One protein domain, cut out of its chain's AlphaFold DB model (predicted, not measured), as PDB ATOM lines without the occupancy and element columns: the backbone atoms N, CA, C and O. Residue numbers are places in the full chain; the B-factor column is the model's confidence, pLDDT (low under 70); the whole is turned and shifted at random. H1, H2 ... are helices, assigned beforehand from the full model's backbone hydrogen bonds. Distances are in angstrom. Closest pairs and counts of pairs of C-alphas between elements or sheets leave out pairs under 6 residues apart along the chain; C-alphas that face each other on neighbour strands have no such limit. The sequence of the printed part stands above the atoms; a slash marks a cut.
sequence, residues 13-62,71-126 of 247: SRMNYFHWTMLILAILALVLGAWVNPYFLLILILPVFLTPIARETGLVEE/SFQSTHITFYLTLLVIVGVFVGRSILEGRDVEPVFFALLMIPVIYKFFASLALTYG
ATOM      1  N   SER A  13     -48.070   1.090  11.852       55.31
ATOM      2  CA  SER A  13     -48.480  -0.290  12.147       55.31
ATOM      3  C   SER A  13     -47.321  -1.294  12.103       55.31
ATOM      4  O   SER A  13     -47.425  -2.366  12.690       55.31
ATOM      5  N   ARG A  14     -46.207  -0.939  11.445       55.25
ATOM      6  CA  ARG A  14     -44.968  -1.733  11.384       55.25
ATOM      7  C   ARG A  14     -43.980  -1.443  12.517       55.25
ATOM      8  O   ARG A  14     -42.994  -2.163  12.653       55.25
ATOM      9  N   MET A  15     -44.207  -0.417  13.341       58.97
ATOM     10  CA  MET A  15     -43.323  -0.132  14.473       58.97
ATOM     11  C   MET A  15     -43.554  -1.129  15.612       58.97
ATOM     12  O   MET A  15     -44.532  -1.036  16.350       58.97
ATOM     13  N   ASN A  16     -42.601  -2.048  15.794       68.06
ATOM     14  CA  ASN A  16     -42.570  -2.952  16.947       68.06
ATOM     15  C   ASN A  16     -42.524  -2.170  18.274       68.06
ATOM     16  O   ASN A  16     -41.941  -1.085  18.322       68.06
ATOM     17  N   TYR A  17     -43.051  -2.748  19.364       74.88
ATOM     18  CA  TYR A  17     -43.044  -2.147  20.712       74.88
ATOM     19  C   TYR A  17     -41.675  -1.572  21.106       74.88
ATOM     20  O   TYR A  17     -41.602  -0.485  21.664       74.88
ATOM     21  N   PHE A  18     -40.587  -2.245  20.721       72.88
ATOM     22  CA  PHE A  18     -39.213  -1.778  20.910       72.88
ATOM     23  C   PHE A  18     -38.951  -0.362  20.360       72.88
ATOM     24  O   PHE A  18     -38.369   0.472  21.054       72.88
ATOM     25  N   HIS A  19     -39.406  -0.061  19.140       71.75
ATOM     26  CA  HIS A  19     -39.193   1.243  18.505       71.75
ATOM     27  C   HIS A  19     -39.946   2.354  19.235       71.75
ATOM     28  O   HIS A  19     -39.405   3.443  19.417       71.75
ATOM     29  N   TRP A  20     -41.168   2.068  19.692       73.25
ATOM     30  CA  TRP A  20     -41.944   2.996  20.513       73.25
ATOM     31  C   TRP A  20     -41.258   3.273  21.845       73.25
ATOM     32  O   TRP A  20     -41.116   4.435  22.221       73.25
ATOM     33  N   THR A  21     -40.757   2.239  22.523       78.62
ATOM     34  CA  THR A  21     -40.029   2.402  23.785       78.62
ATOM     35  C   THR A  21     -38.773   3.253  23.599       78.62
ATOM     36  O   THR A  21     -38.545   4.179  24.374       78.62
ATOM     37  N   MET A  22     -37.986   3.008  22.546       80.06
ATOM     38  CA  MET A  22     -36.780   3.799  22.257       80.06
ATOM     39  C   MET A  22     -37.097   5.244  21.874       80.06
ATOM     40  O   MET A  22     -36.388   6.156  22.296       80.06
ATOM     41  N   LEU A  23     -38.176   5.473  21.122       77.62
ATOM     42  CA  LEU A  23     -38.641   6.816  20.786       77.62
ATOM     43  C   LEU A  23     -39.073   7.581  22.043       77.62
ATOM     44  O   LEU A  23     -38.659   8.721  22.236       77.62
ATOM     45  N   ILE A  24     -39.864   6.949  22.915       81.19
ATOM     46  CA  ILE A  24     -40.313   7.544  24.180       81.19
ATOM     47  C   ILE A  24     -39.111   7.873  25.065       81.19
ATOM     48  O   ILE A  24     -39.035   8.980  25.593       81.19
ATOM     49  N   LEU A  25     -38.142   6.958  25.182       84.19
ATOM     50  CA  LEU A  25     -36.904   7.198  25.925       84.19
ATOM     51  C   LEU A  25     -36.112   8.373  25.352       84.19
ATOM     52  O   LEU A  25     -35.626   9.201  26.116       84.19
ATOM     53  N   ALA A  26     -36.012   8.484  24.027       77.25
ATOM     54  CA  ALA A  26     -35.322   9.597  23.389       77.25
ATOM     55  C   ALA A  26     -36.035  10.937  23.620       77.25
ATOM     56  O   ALA A  26     -35.384  11.931  23.936       77.25
ATOM     57  N   ILE A  27     -37.368  10.965  23.522       78.75
ATOM     58  CA  ILE A  27     -38.165  12.164  23.812       78.75
ATOM     59  C   ILE A  27     -38.009  12.558  25.284       78.75
ATOM     60  O   ILE A  27     -37.730  13.719  25.573       78.75
ATOM     61  N   LEU A  28     -38.122  11.605  26.213       81.44
ATOM     62  CA  LEU A  28     -37.922  11.850  27.643       81.44
ATOM     63  C   LEU A  28     -36.514  12.376  27.931       81.44
ATOM     64  O   LEU A  28     -36.378  13.345  28.668       81.44
ATOM     65  N   ALA A  29     -35.481  11.794  27.321       82.56
ATOM     66  CA  ALA A  29     -34.102  12.249  27.469       82.56
ATOM     67  C   ALA A  29     -33.922  13.702  27.011       82.56
ATOM     68  O   ALA A  29     -33.260  14.483  27.690       82.56
ATOM     69  N   LEU A  30     -34.535  14.081  25.884       74.19
ATOM     70  CA  LEU A  30     -34.486  15.448  25.362       74.19
ATOM     71  C   LEU A  30     -35.254  16.429  26.256       74.19
ATOM     72  O   LEU A  30     -34.736  17.498  26.568       74.19
ATOM     73  N   VAL A  31     -36.459  16.063  26.705       76.00
ATOM     74  CA  VAL A  31     -37.285  16.909  27.582       76.00
ATOM     75  C   VAL A  31     -36.610  17.103  28.940       76.00
ATOM     76  O   VAL A  31     -36.422  18.238  29.374       76.00
ATOM     77  N   LEU A  32     -36.186  16.016  29.593       79.50
ATOM     78  CA  LEU A  32     -35.490  16.069  30.881       79.50
ATOM     79  C   LEU A  32     -34.121  16.748  30.758       79.50
ATOM     80  O   LEU A  32     -33.732  17.504  31.647       79.50
ATOM     81  N   GLY A  33     -33.424  16.524  29.640       74.19
ATOM     82  CA  GLY A  33     -32.165  17.182  29.298       74.19
ATOM     83  C   GLY A  33     -32.300  18.699  29.206       74.19
ATOM     84  O   GLY A  33     -31.437  19.428  29.688       74.19
ATOM     85  N   ALA A  34     -33.400  19.170  28.619       67.81
ATOM     86  CA  ALA A  34     -33.667  20.592  28.450       67.81
ATOM     87  C   ALA A  34     -34.236  21.275  29.706       67.81
ATOM     88  O   ALA A  34     -33.926  22.441  29.934       67.81
ATOM     89  N   TRP A  35     -35.055  20.584  30.510       68.56
ATOM     90  CA  TRP A  35     -35.816  21.206  31.608       68.56
ATOM     91  C   TRP A  35     -35.311  20.888  33.015       68.56
ATOM     92  O   TRP A  35     -35.534  21.679  33.927       68.56
ATOM     93  N   VAL A  36     -34.673  19.734  33.217       76.94
ATOM     94  CA  VAL A  36     -34.281  19.270  34.556       76.94
ATOM     95  C   VAL A  36     -32.773  19.315  34.711       76.94
ATOM     96  O   VAL A  36     -32.250  20.011  35.577       76.94
ATOM     97  N   ASN A  37     -32.066  18.547  33.886       72.50
ATOM     98  CA  ASN A  37     -30.618  18.491  33.927       72.50
ATOM     99  C   ASN A  37     -30.071  17.938  32.604       72.50
ATOM    100  O   ASN A  37     -30.480  16.855  32.185       72.50
ATOM    101  N   PRO A  38     -29.092  18.596  31.976       70.31
ATOM    102  CA  PRO A  38     -28.489  18.103  30.746       70.31
ATOM    103  C   PRO A  38     -27.911  16.679  30.817       70.31
ATOM    104  O   PRO A  38     -27.848  15.997  29.794       70.31
ATOM    105  N   TYR A  39     -27.536  16.185  32.003       78.38
ATOM    106  CA  TYR A  39     -27.087  14.803  32.187       78.38
ATOM    107  C   TYR A  39     -28.147  13.763  31.800       78.38
ATOM    108  O   TYR A  39     -27.790  12.639  31.453       78.38
ATOM    109  N   PHE A  40     -29.436  14.119  31.766       80.94
ATOM    110  CA  PHE A  40     -30.484  13.221  31.267       80.94
ATOM    111  C   PHE A  40     -30.331  12.876  29.781       80.94
ATOM    112  O   PHE A  40     -30.862  11.861  29.336       80.94
ATOM    113  N   LEU A  41     -29.537  13.633  29.017       76.62
ATOM    114  CA  LEU A  41     -29.187  13.264  27.647       76.62
ATOM    115  C   LEU A  41     -28.353  11.984  27.561       76.62
ATOM    116  O   LEU A  41     -28.367  11.338  26.517       76.62
ATOM    117  N   LEU A  42     -27.700  11.558  28.650       81.31
ATOM    118  CA  LEU A  42     -27.027  10.258  28.711       81.31
ATOM    119  C   LEU A  42     -28.001   9.093  28.488       81.31
ATOM    120  O   LEU A  42     -27.585   8.030  28.039       81.31
ATOM    121  N   ILE A  43     -29.308   9.289  28.705       84.00
ATOM    122  CA  ILE A  43     -30.329   8.288  28.369       84.00
ATOM    123  C   ILE A  43     -30.327   7.979  26.860       84.00
ATOM    124  O   ILE A  43     -30.612   6.846  26.484       84.00
ATOM    125  N   LEU A  44     -29.923   8.917  25.987       79.75
ATOM    126  CA  LEU A  44     -29.807   8.684  24.534       79.75
ATOM    127  C   LEU A  44     -28.740   7.645  24.163       79.75
ATOM    128  O   LEU A  44     -28.775   7.097  23.061       79.75
ATOM    129  N   ILE A  45     -27.828   7.319  25.081       81.38
ATOM    130  CA  ILE A  45     -26.859   6.233  24.907       81.38
ATOM    131  C   ILE A  45     -27.587   4.885  24.823       81.38
ATOM    132  O   ILE A  45     -27.183   4.023  24.041       81.38
ATOM    133  N   LEU A  46     -28.689   4.711  25.562       81.62
ATOM    134  CA  LEU A  46     -29.453   3.463  25.585       81.62
ATOM    135  C   LEU A  46     -30.005   3.103  24.199       81.62
ATOM    136  O   LEU A  46     -29.683   2.012  23.737       81.62
ATOM    137  N   PRO A  47     -30.735   3.975  23.472       76.12
ATOM    138  CA  PRO A  47     -31.109   3.708  22.087       76.12
ATOM    139  C   PRO A  47     -29.923   3.326  21.199       76.12
ATOM    140  O   PRO A  47     -30.037   2.396  20.405       76.12
ATOM    141  N   VAL A  48     -28.772   3.991  21.343       77.50
ATOM    142  CA  VAL A  48     -27.602   3.735  20.489       77.50
ATOM    143  C   VAL A  48     -26.993   2.353  20.746       77.50
ATOM    144  O   VAL A  48     -26.638   1.673  19.785       77.50
ATOM    145  N   PHE A  49     -26.910   1.902  22.000       77.31
ATOM    146  CA  PHE A  49     -26.339   0.593  22.350       77.31
ATOM    147  C   PHE A  49     -27.348  -0.559  22.335       77.31
ATOM    148  O   PHE A  49     -26.986  -1.682  21.998       77.31
ATOM    149  N   LEU A  50     -28.612  -0.317  22.682       78.62
ATOM    150  CA  LEU A  50     -29.631  -1.366  22.751       78.62
ATOM    151  C   LEU A  50     -30.189  -1.724  21.378       78.62
ATOM    152  O   LEU A  50     -30.566  -2.872  21.174       78.62
ATOM    153  N   THR A  51     -30.223  -0.790  20.425       71.44
ATOM    154  CA  THR A  51     -30.680  -1.078  19.055       71.44
ATOM    155  C   THR A  51     -29.885  -2.205  18.378       71.44
ATOM    156  O   THR A  51     -30.526  -3.125  17.875       71.44
ATOM    157  N   PRO A  52     -28.535  -2.224  18.364       69.06
ATOM    158  CA  PRO A  52     -27.795  -3.351  17.790       69.06
ATOM    159  C   PRO A  52     -28.005  -4.661  18.566       69.06
ATOM    160  O   PRO A  52     -28.152  -5.705  17.944       69.06
ATOM    161  N   ILE A  53     -28.109  -4.621  19.899       73.38
ATOM    162  CA  ILE A  53     -28.378  -5.822  20.716       73.38
ATOM    163  C   ILE A  53     -29.770  -6.395  20.409       73.38
ATOM    164  O   ILE A  53     -29.944  -7.605  20.274       73.38
ATOM    165  N   ALA A  54     -30.774  -5.530  20.263       71.44
ATOM    166  CA  ALA A  54     -32.131  -5.921  19.894       71.44
ATOM    167  C   ALA A  54     -32.217  -6.506  18.475       71.44
ATOM    168  O   ALA A  54     -33.080  -7.339  18.210       71.44
ATOM    169  N   ARG A  55     -31.314  -6.102  17.570       68.25
ATOM    170  CA  ARG A  55     -31.180  -6.713  16.239       68.25
ATOM    171  C   ARG A  55     -30.600  -8.124  16.323       68.25
ATOM    172  O   ARG A  55     -31.224  -9.050  15.827       68.25
ATOM    173  N   GLU A  56     -29.477  -8.302  17.018       67.00
ATOM    174  CA  GLU A  56     -28.825  -9.618  17.187       67.00
ATOM    175  C   GLU A  56     -29.723 -10.641  17.904       67.00
ATOM    176  O   GLU A  56     -29.677 -11.836  17.633       67.00
ATOM    177  N   THR A  57     -30.584 -10.179  18.811       70.19
ATOM    178  CA  THR A  57     -31.538 -11.037  19.539       70.19
ATOM    179  C   THR A  57     -32.833 -11.321  18.768       70.19
ATOM    180  O   THR A  57     -33.702 -12.023  19.283       70.19
ATOM    181  N   GLY A  58     -32.989 -10.787  17.552       66.38
ATOM    182  CA  GLY A  58     -34.181 -10.985  16.723       66.38
ATOM    183  C   GLY A  58     -35.431 -10.230  17.201       66.38
ATOM    184  O   GLY A  58     -36.526 -10.497  16.714       66.38
ATOM    185  N   LEU A  59     -35.299  -9.280  18.137       63.59
ATOM    186  CA  LEU A  59     -36.411  -8.439  18.616       63.59
ATOM    187  C   LEU A  59     -36.839  -7.376  17.587       63.59
ATOM    188  O   LEU A  59     -37.939  -6.815  17.669       63.59
ATOM    189  N   VAL A  60     -35.969  -7.081  16.622       64.88
ATOM    190  CA  VAL A  60     -36.197  -6.133  15.528       64.88
ATOM    191  C   VAL A  60     -35.980  -6.862  14.203       64.88
ATOM    192  O   VAL A  60     -34.912  -7.427  13.990       64.88
ATOM    193  N   GLU A  61     -36.984  -6.859  13.317       59.03
ATOM    194  CA  GLU A  61     -36.877  -7.498  11.998       59.03
ATOM    195  C   GLU A  61     -35.781  -6.844  11.133       59.03
ATOM    196  O   GLU A  61     -35.722  -5.625  10.983       59.03
ATOM    197  N   GLU A  62     -34.954  -7.681  10.502       53.56
ATOM    198  CA  GLU A  62     -33.774  -7.352   9.679       53.56
ATOM    199  C   GLU A  62     -34.061  -6.665   8.325       53.56
ATOM    200  O   GLU A  62     -33.219  -6.671   7.425       53.56
ATOM    201  N   SER A  71     -17.119  -3.241   4.514       44.50
ATOM    202  CA  SER A  71     -16.723  -1.890   4.942       44.50
ATOM    203  C   SER A  71     -17.748  -1.192   5.854       44.50
ATOM    204  O   SER A  71     -17.352  -0.440   6.749       44.50
ATOM    205  N   PHE A  72     -19.048  -1.460   5.691       50.53
ATOM    206  CA  PHE A  72     -20.122  -0.905   6.525       50.53
ATOM    207  C   PHE A  72     -20.133  -1.541   7.922       50.53
ATOM    208  O   PHE A  72     -20.230  -0.825   8.920       50.53
ATOM    209  N   GLN A  73     -19.930  -2.863   8.010       53.00
ATOM    210  CA  GLN A  73     -19.811  -3.575   9.289       53.00
ATOM    211  C   GLN A  73     -18.573  -3.141  10.082       53.00
ATOM    212  O   GLN A  73     -18.683  -2.854  11.274       53.00
ATOM    213  N   SER A  74     -17.418  -3.005   9.420       51.28
ATOM    214  CA  SER A  74     -16.190  -2.513  10.059       51.28
ATOM    215  C   SER A  74     -16.381  -1.102  10.632       51.28
ATOM    216  O   SER A  74     -16.109  -0.863  11.807       51.28
ATOM    217  N   THR A  75     -16.997  -0.194   9.866       64.88
ATOM    218  CA  THR A  75     -17.291   1.179  10.319       64.88
ATOM    219  C   THR A  75     -18.243   1.203  11.522       64.88
ATOM    220  O   THR A  75     -18.078   2.011  12.438       64.88
ATOM    221  N   HIS A  76     -19.228   0.301  11.558       68.69
ATOM    222  CA  HIS A  76     -20.161   0.172  12.676       68.69
ATOM    223  C   HIS A  76     -19.483  -0.338  13.954       68.69
ATOM    224  O   HIS A  76     -19.694   0.234  15.024       68.69
ATOM    225  N   ILE A  77     -18.647  -1.373  13.849       73.00
ATOM    226  CA  ILE A  77     -17.909  -1.933  14.989       73.00
ATOM    227  C   ILE A  77     -16.904  -0.907  15.524       73.00
ATOM    228  O   ILE A  77     -16.862  -0.670  16.731       73.00
ATOM    229  N   THR A  78     -16.152  -0.229  14.650       75.56
ATOM    230  CA  THR A  78     -15.222   0.837  15.053       75.56
ATOM    231  C   THR A  78     -15.950   1.985  15.748       75.56
ATOM    232  O   THR A  78     -15.447   2.501  16.745       75.56
ATOM    233  N   PHE A  79     -17.147   2.357  15.285       77.94
ATOM    234  CA  PHE A  79     -17.967   3.365  15.954       77.94
ATOM    235  C   PHE A  79     -18.336   2.938  17.378       77.94
ATOM    236  O   PHE A  79     -18.108   3.706  18.309       77.94
ATOM    237  N   TYR A  80     -18.852   1.719  17.574       79.06
ATOM    238  CA  TYR A  80     -19.245   1.247  18.906       79.06
ATOM    239  C   TYR A  80     -18.057   1.038  19.844       79.06
ATOM    240  O   TYR A  80     -18.161   1.379  21.017       79.06
ATOM    241  N   LEU A  81     -16.920   0.546  19.345       81.75
ATOM    242  CA  LEU A  81     -15.688   0.444  20.134       81.75
ATOM    243  C   LEU A  81     -15.191   1.825  20.564       81.75
ATOM    244  O   LEU A  81     -14.873   2.027  21.732       81.75
ATOM    245  N   THR A  82     -15.186   2.791  19.645       81.62
ATOM    246  CA  THR A  82     -14.820   4.179  19.956       81.62
ATOM    247  C   THR A  82     -15.774   4.765  20.994       81.62
ATOM    248  O   THR A  82     -15.334   5.339  21.985       81.62
ATOM    249  N   LEU A  83     -17.082   4.564  20.815       82.94
ATOM    250  CA  LEU A  83     -18.106   5.017  21.750       82.94
ATOM    251  C   LEU A  83     -17.929   4.372  23.131       82.94
ATOM    252  O   LEU A  83     -18.030   5.061  24.138       82.94
ATOM    253  N   LEU A  84     -17.610   3.078  23.189       84.31
ATOM    254  CA  LEU A  84     -17.360   2.343  24.428       84.31
ATOM    255  C   LEU A  84     -16.115   2.861  25.156       84.31
ATOM    256  O   LEU A  84     -16.158   3.037  26.370       84.31
ATOM    257  N   VAL A  85     -15.038   3.178  24.430       85.06
ATOM    258  CA  VAL A  85     -13.849   3.830  25.003       85.06
ATOM    259  C   VAL A  85     -14.203   5.209  25.561       85.06
ATOM    260  O   VAL A  85     -13.839   5.516  26.693       85.06
ATOM    261  N   ILE A  86     -14.955   6.023  24.813       84.44
ATOM    262  CA  ILE A  86     -15.383   7.357  25.260       84.44
ATOM    263  C   ILE A  86     -16.256   7.255  26.517       84.44
ATOM    264  O   ILE A  86     -16.021   7.982  27.479       84.44
ATOM    265  N   VAL A  87     -17.223   6.331  26.544       83.31
ATOM    266  CA  VAL A  87     -18.057   6.057  27.724       83.31
ATOM    267  C   VAL A  87     -17.196   5.591  28.899       83.31
ATOM    268  O   VAL A  87     -17.392   6.069  30.010       83.31
ATOM    269  N   GLY A  88     -16.215   4.715  28.671       82.81
ATOM    270  CA  GLY A  88     -15.294   4.249  29.710       82.81
ATOM    271  C   GLY A  88     -14.478   5.386  30.329       82.81
ATOM    272  O   GLY A  88     -14.409   5.495  31.553       82.81
ATOM    273  N   VAL A  89     -13.928   6.284  29.503       82.56
ATOM    274  CA  VAL A  89     -13.214   7.488  29.965       82.56
ATOM    275  C   VAL A  89     -14.154   8.415  30.737       82.56
ATOM    276  O   VAL A  89     -13.797   8.904  31.808       82.56
ATOM    277  N   PHE A  90     -15.367   8.623  30.221       82.31
ATOM    278  CA  PHE A  90     -16.389   9.451  30.852       82.31
ATOM    279  C   PHE A  90     -16.769   8.919  32.238       82.31
ATOM    280  O   PHE A  90     -16.734   9.663  33.216       82.31
ATOM    281  N   VAL A  91     -17.084   7.627  32.345       80.75
ATOM    282  CA  VAL A  91     -17.441   6.963  33.605       80.75
ATOM    283  C   VAL A  91     -16.267   6.978  34.580       80.75
ATOM    284  O   VAL A  91     -16.460   7.310  35.747       80.75
ATOM    285  N   GLY A  92     -15.051   6.685  34.111       79.19
ATOM    286  CA  GLY A  92     -13.852   6.710  34.948       79.19
ATOM    287  C   GLY A  92     -13.622   8.078  35.591       79.19
ATOM    288  O   GLY A  92     -13.488   8.177  36.806       79.19
ATOM    289  N   ARG A  93     -13.680   9.153  34.803       75.31
ATOM    290  CA  ARG A  93     -13.503  10.527  35.302       75.31
ATOM    291  C   ARG A  93     -14.649  11.010  36.191       75.31
ATOM    292  O   ARG A  93     -14.409  11.664  37.198       75.31
ATOM    293  N   SER A  94     -15.887  10.695  35.824       73.19
ATOM    294  CA  SER A  94     -17.062  11.241  36.515       73.19
ATOM    295  C   SER A  94     -17.374  10.488  37.808       73.19
ATOM    296  O   SER A  94     -17.703  11.097  38.819       73.19
ATOM    297  N   ILE A  95     -17.276   9.153  37.785       72.75
ATOM    298  CA  ILE A  95     -17.684   8.293  38.905       72.75
ATOM    299  C   ILE A  95     -16.496   7.930  39.797       72.75
ATOM    300  O   ILE A  95     -16.633   7.973  41.016       72.75
ATOM    301  N   LEU A  96     -15.336   7.578  39.225       71.00
ATOM    302  CA  LEU A  96     -14.196   7.112  40.032       71.00
ATOM    303  C   LEU A  96     -13.384   8.270  40.619       71.00
ATOM    304  O   LEU A  96     -12.897   8.157  41.740       71.00
ATOM    305  N   GLU A  97     -13.242   9.381  39.891       74.31
ATOM    306  CA  GLU A  97     -12.491  10.554  40.371       74.31
ATOM    307  C   GLU A  97     -13.377  11.587  41.091       74.31
ATOM    308  O   GLU A  97     -12.850  12.547  41.656       74.31
ATOM    309  N   GLY A  98     -14.707  11.413  41.078       67.62
ATOM    310  CA  GLY A  98     -15.668  12.316  41.726       67.62
ATOM    311  C   GLY A  98     -15.627  13.756  41.203       67.62
ATOM    312  O   GLY A  98     -15.998  14.682  41.923       67.62
ATOM    313  N   ARG A  99     -15.122  13.963  39.980       71.31
ATOM    314  CA  ARG A  99     -15.014  15.283  39.354       71.31
ATOM    315  C   ARG A  99     -16.270  15.598  38.554       71.31
ATOM    316  O   ARG A  99     -16.834  14.720  37.901       71.31
ATOM    317  N   ASP A 100     -16.651  16.872  38.552       69.12
ATOM    318  CA  ASP A 100     -17.668  17.370  37.632       69.12
ATOM    319  C   ASP A 100     -17.238  17.125  36.181       69.12
ATOM    320  O   ASP A 100     -16.072  17.293  35.807       69.12
ATOM    321  N   VAL A 101     -18.200  16.726  35.356       68.94
ATOM    322  CA  VAL A 101     -17.960  16.415  33.950       68.94
ATOM    323  C   VAL A 101     -17.639  17.697  33.195       68.94
ATOM    324  O   VAL A 101     -18.499  18.566  33.035       68.94
ATOM    325  N   GLU A 102     -16.416  17.811  32.671       74.50
ATOM    326  CA  GLU A 102     -16.091  18.951  31.817       74.50
ATOM    327  C   GLU A 102     -16.957  18.906  30.541       74.50
ATOM    328  O   GLU A 102     -17.075  17.845  29.909       74.50
ATOM    329  N   PRO A 103     -17.518  20.049  30.098       73.94
ATOM    330  CA  PRO A 103     -18.385  20.114  28.919       73.94
ATOM    331  C   PRO A 103     -17.765  19.499  27.659       73.94
ATOM    332  O   PRO A 103     -18.474  18.933  26.832       73.94
ATOM    333  N   VAL A 104     -16.437  19.551  27.530       76.00
ATOM    334  CA  VAL A 104     -15.697  18.979  26.397       76.00
ATOM    335  C   VAL A 104     -15.839  17.455  26.335       76.00
ATOM    336  O   VAL A 104     -16.141  16.920  25.269       76.00
ATOM    337  N   PHE A 105     -15.686  16.746  27.459       76.06
ATOM    338  CA  PHE A 105     -15.856  15.286  27.494       76.06
ATOM    339  C   PHE A 105     -17.306  14.889  27.228       76.06
ATOM    340  O   PHE A 105     -17.568  13.906  26.536       76.06
ATOM    341  N   PHE A 106     -18.248  15.693  27.720       77.94
ATOM    342  CA  PHE A 106     -19.659  15.496  27.427       77.94
ATOM    343  C   PHE A 106     -19.973  15.696  25.936       77.94
ATOM    344  O   PHE A 106     -20.686  14.889  25.345       77.94
ATOM    345  N   ALA A 107     -19.402  16.722  25.295       76.06
ATOM    346  CA  ALA A 107     -19.533  16.959  23.855       76.06
ATOM    347  C   ALA A 107     -19.008  15.775  23.043       76.06
ATOM    348  O   ALA A 107     -19.664  15.305  22.115       76.06
ATOM    349  N   LEU A 108     -17.829  15.288  23.428       80.81
ATOM    350  CA  LEU A 108     -17.131  14.202  22.756       80.81
ATOM    351  C   LEU A 108     -17.937  12.896  22.799       80.81
ATOM    352  O   LEU A 108     -17.890  12.119  21.849       80.81
ATOM    353  N   LEU A 109     -18.734  12.697  23.853       82.44
ATOM    354  CA  LEU A 109     -19.694  11.600  23.959       82.44
ATOM    355  C   LEU A 109     -20.997  11.877  23.199       82.44
ATOM    356  O   LEU A 109     -21.469  11.030  22.447       82.44
ATOM    357  N   MET A 110     -21.595  13.054  23.370       80.00
ATOM    358  CA  MET A 110     -22.941  13.305  22.861       80.00
ATOM    359  C   MET A 110     -23.017  13.608  21.371       80.00
ATOM    360  O   MET A 110     -23.998  13.224  20.744       80.00
ATOM    361  N   ILE A 111     -22.019  14.267  20.780       80.31
ATOM    362  CA  ILE A 111     -21.996  14.542  19.335       80.31
ATOM    363  C   ILE A 111     -22.144  13.244  18.516       80.31
ATOM    364  O   ILE A 111     -23.059  13.181  17.687       80.31
ATOM    365  N   PRO A 112     -21.329  12.188  18.734       79.75
ATOM    366  CA  PRO A 112     -21.487  10.941  17.991       79.75
ATOM    367  C   PRO A 112     -22.805  10.223  18.310       79.75
ATOM    368  O   PRO A 112     -23.399   9.649  17.397       79.75
ATOM    369  N   VAL A 113     -23.302  10.288  19.553       81.31
ATOM    370  CA  VAL A 113     -24.613   9.723  19.940       81.31
ATOM    371  C   VAL A 113     -25.747  10.399  19.168       81.31
ATOM    372  O   VAL A 113     -26.546   9.715  18.534       81.31
ATOM    373  N   ILE A 114     -25.785  11.732  19.162       79.44
ATOM    374  CA  ILE A 114     -26.798  12.533  18.467       79.44
ATOM    375  C   ILE A 114     -26.733  12.286  16.960       79.44
ATOM    376  O   ILE A 114     -27.761  12.044  16.325       79.44
ATOM    377  N   TYR A 115     -25.528  12.293  16.384       81.12
ATOM    378  CA  TYR A 115     -25.334  11.982  14.972       81.12
ATOM    379  C   TYR A 115     -25.867  10.588  14.631       81.12
ATOM    380  O   TYR A 115     -26.653  10.443  13.693       81.12
ATOM    381  N   LYS A 116     -25.484   9.563  15.404       78.81
ATOM    382  CA  LYS A 116     -25.901   8.180  15.155       78.81
ATOM    383  C   LYS A 116     -27.406   8.006  15.313       78.81
ATOM    384  O   LYS A 116     -28.016   7.323  14.495       78.81
ATOM    385  N   PHE A 117     -27.993   8.651  16.315       78.19
ATOM    386  CA  PHE A 117     -29.430   8.658  16.547       78.19
ATOM    387  C   PHE A 117     -30.188   9.232  15.342       78.19
ATOM    388  O   PHE A 117     -31.049   8.559  14.777       78.19
ATOM    389  N   PHE A 118     -29.817  10.427  14.871       76.44
ATOM    390  CA  PHE A 118     -30.471  11.035  13.709       76.44
ATOM    391  C   PHE A 118     -30.203  10.288  12.402       76.44
ATOM    392  O   PHE A 118     -31.106  10.176  11.575       76.44
ATOM    393  N   ALA A 119     -29.000   9.742  12.217       74.62
ATOM    394  CA  ALA A 119     -28.680   8.909  11.062       74.62
ATOM    395  C   ALA A 119     -29.528   7.629  11.042       74.62
ATOM    396  O   ALA A 119     -30.082   7.284  10.001       74.62
ATOM    397  N   SER A 120     -29.688   6.964  12.190       71.69
ATOM    398  CA  SER A 120     -30.538   5.778  12.318       71.69
ATOM    399  C   SER A 120     -31.998   6.105  12.015       71.69
ATOM    400  O   SER A 120     -32.607   5.433  11.188       71.69
ATOM    401  N   LEU A 121     -32.539   7.191  12.583       73.88
ATOM    402  CA  LEU A 121     -33.895   7.640  12.257       73.88
ATOM    403  C   LEU A 121     -34.057   7.919  10.759       73.88
ATOM    404  O   LEU A 121     -35.055   7.519  10.160       73.88
ATOM    405  N   ALA A 122     -33.087   8.598  10.144       72.12
ATOM    406  CA  ALA A 122     -33.132   8.948   8.730       72.12
ATOM    407  C   ALA A 122     -33.093   7.726   7.803       72.12
ATOM    408  O   ALA A 122     -33.753   7.753   6.764       72.12
ATOM    409  N   LEU A 123     -32.351   6.677   8.172       68.94
ATOM    410  CA  LEU A 123     -32.328   5.408   7.442       68.94
ATOM    411  C   LEU A 123     -33.671   4.679   7.560       68.94
ATOM    412  O   LEU A 123     -34.215   4.256   6.547       68.94
ATOM    413  N   THR A 124     -34.254   4.610   8.762       66.94
ATOM    414  CA  THR A 124     -35.507   3.874   9.004       66.94
ATOM    415  C   THR A 124     -36.746   4.578   8.445       66.94
ATOM    416  O   THR A 124     -37.596   3.957   7.813       66.94
ATOM    417  N   TYR A 125     -36.888   5.886   8.671       69.00
ATOM    418  CA  TYR A 125     -38.124   6.617   8.349       69.00
ATOM    419  C   TYR A 125     -38.007   7.486   7.088       69.00
ATOM    420  O   TYR A 125     -39.028   7.940   6.553       69.00
ATOM    421  N   GLY A 126     -36.784   7.676   6.581       70.31
ATOM    422  CA  GLY A 126     -36.439   8.537   5.453       70.31
ATOM    423  C   GLY A 126     -35.942   9.917   5.896       70.31
ATOM    424  O   GLY A 126     -36.572  10.602   6.698       70.31
TER     425      GLY A 126
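What this domain is: This is residues 13 to 62 and 71 to 126 of the 247 residues of an uncharacterized protein of Planctomycetales bacterium 4484_113 (UniProt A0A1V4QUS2). Two helical hairpins, H1 with H2 and H3 with H4, are joined where H4 crosses H2. H1 is side by side with H2 at one side of the body and H3 is at the other, while residues 95 to 100 stick out. The printed part has 106 residues, with four named helices in the order H1, H2, H3, H4 and no named strand; its class is all helix. It is compact, with a radius of gyration of the C-alphas of 14.8 A and spans of 45 by 36 by 23 A.

Where its parts are: H1, residues 17 to 35, begins at C-alpha 17 (-43.044, -2.147, 20.712) and is 26.8 A long. H2, residues 38 to 56, is 30.9 A long. H3, residues 71 to 96, is the longest helix at 36.3 A, from C-alpha 71 (-16.723, -1.890, 4.942). H4, residues 103 to 125, is 31.5 A long, has a kink of 27 degrees near residue 110, and ends at C-alpha 125 (-38.124, 6.617, 8.349).

How they stand to each other: H1 and H2 form a hairpin and touch, closest at the C-alphas of Gly 33 and Phe 40, 4.7 A, at a shallow tilt of 14 degrees, opposite ways. Residues 41 to 48 of H2 touch residues 110 to 117 of H4, closest at the C-alphas of Ile 45 and Val 113, 6.5 A, at a steep tilt of 45 degrees, the same way. H3 and H4, also a hairpin, touch through residues 83 to 90 and 105 to 112, closest at the C-alphas of Ile 86 and Leu 109, 6.2 A; they run opposite ways at 36 degrees, only just a steep tilt. H2 and H3 are close but not clearly touching, with the C-alphas of Phe 49 and Tyr 80 closest at 7.9 A. H1 is apart from H3 and H4. Every O i to N i+4 pair is within hydrogen-bond range in H1 and H3, against 17 of 19 in H4 and 6 of 15 in H2, where 12 of 16 O i to N i+3 pairs are within range.

The domain as a whole: The C-alphas of Ser 13 and Glu 97 are the two farthest apart, at 47.0 A. Residues 63 to 70 are not printed, and C-alphas 62 and 71 are 18.5 A apart across this cut between H2 and H3. The link from H1 to H2 is tight and that from H3 to H4 is short. The mean pLDDT of the printed part is 73.9, and 26 residues are under 70, among them 13 to 16, 58 to 62 and 71 to 76.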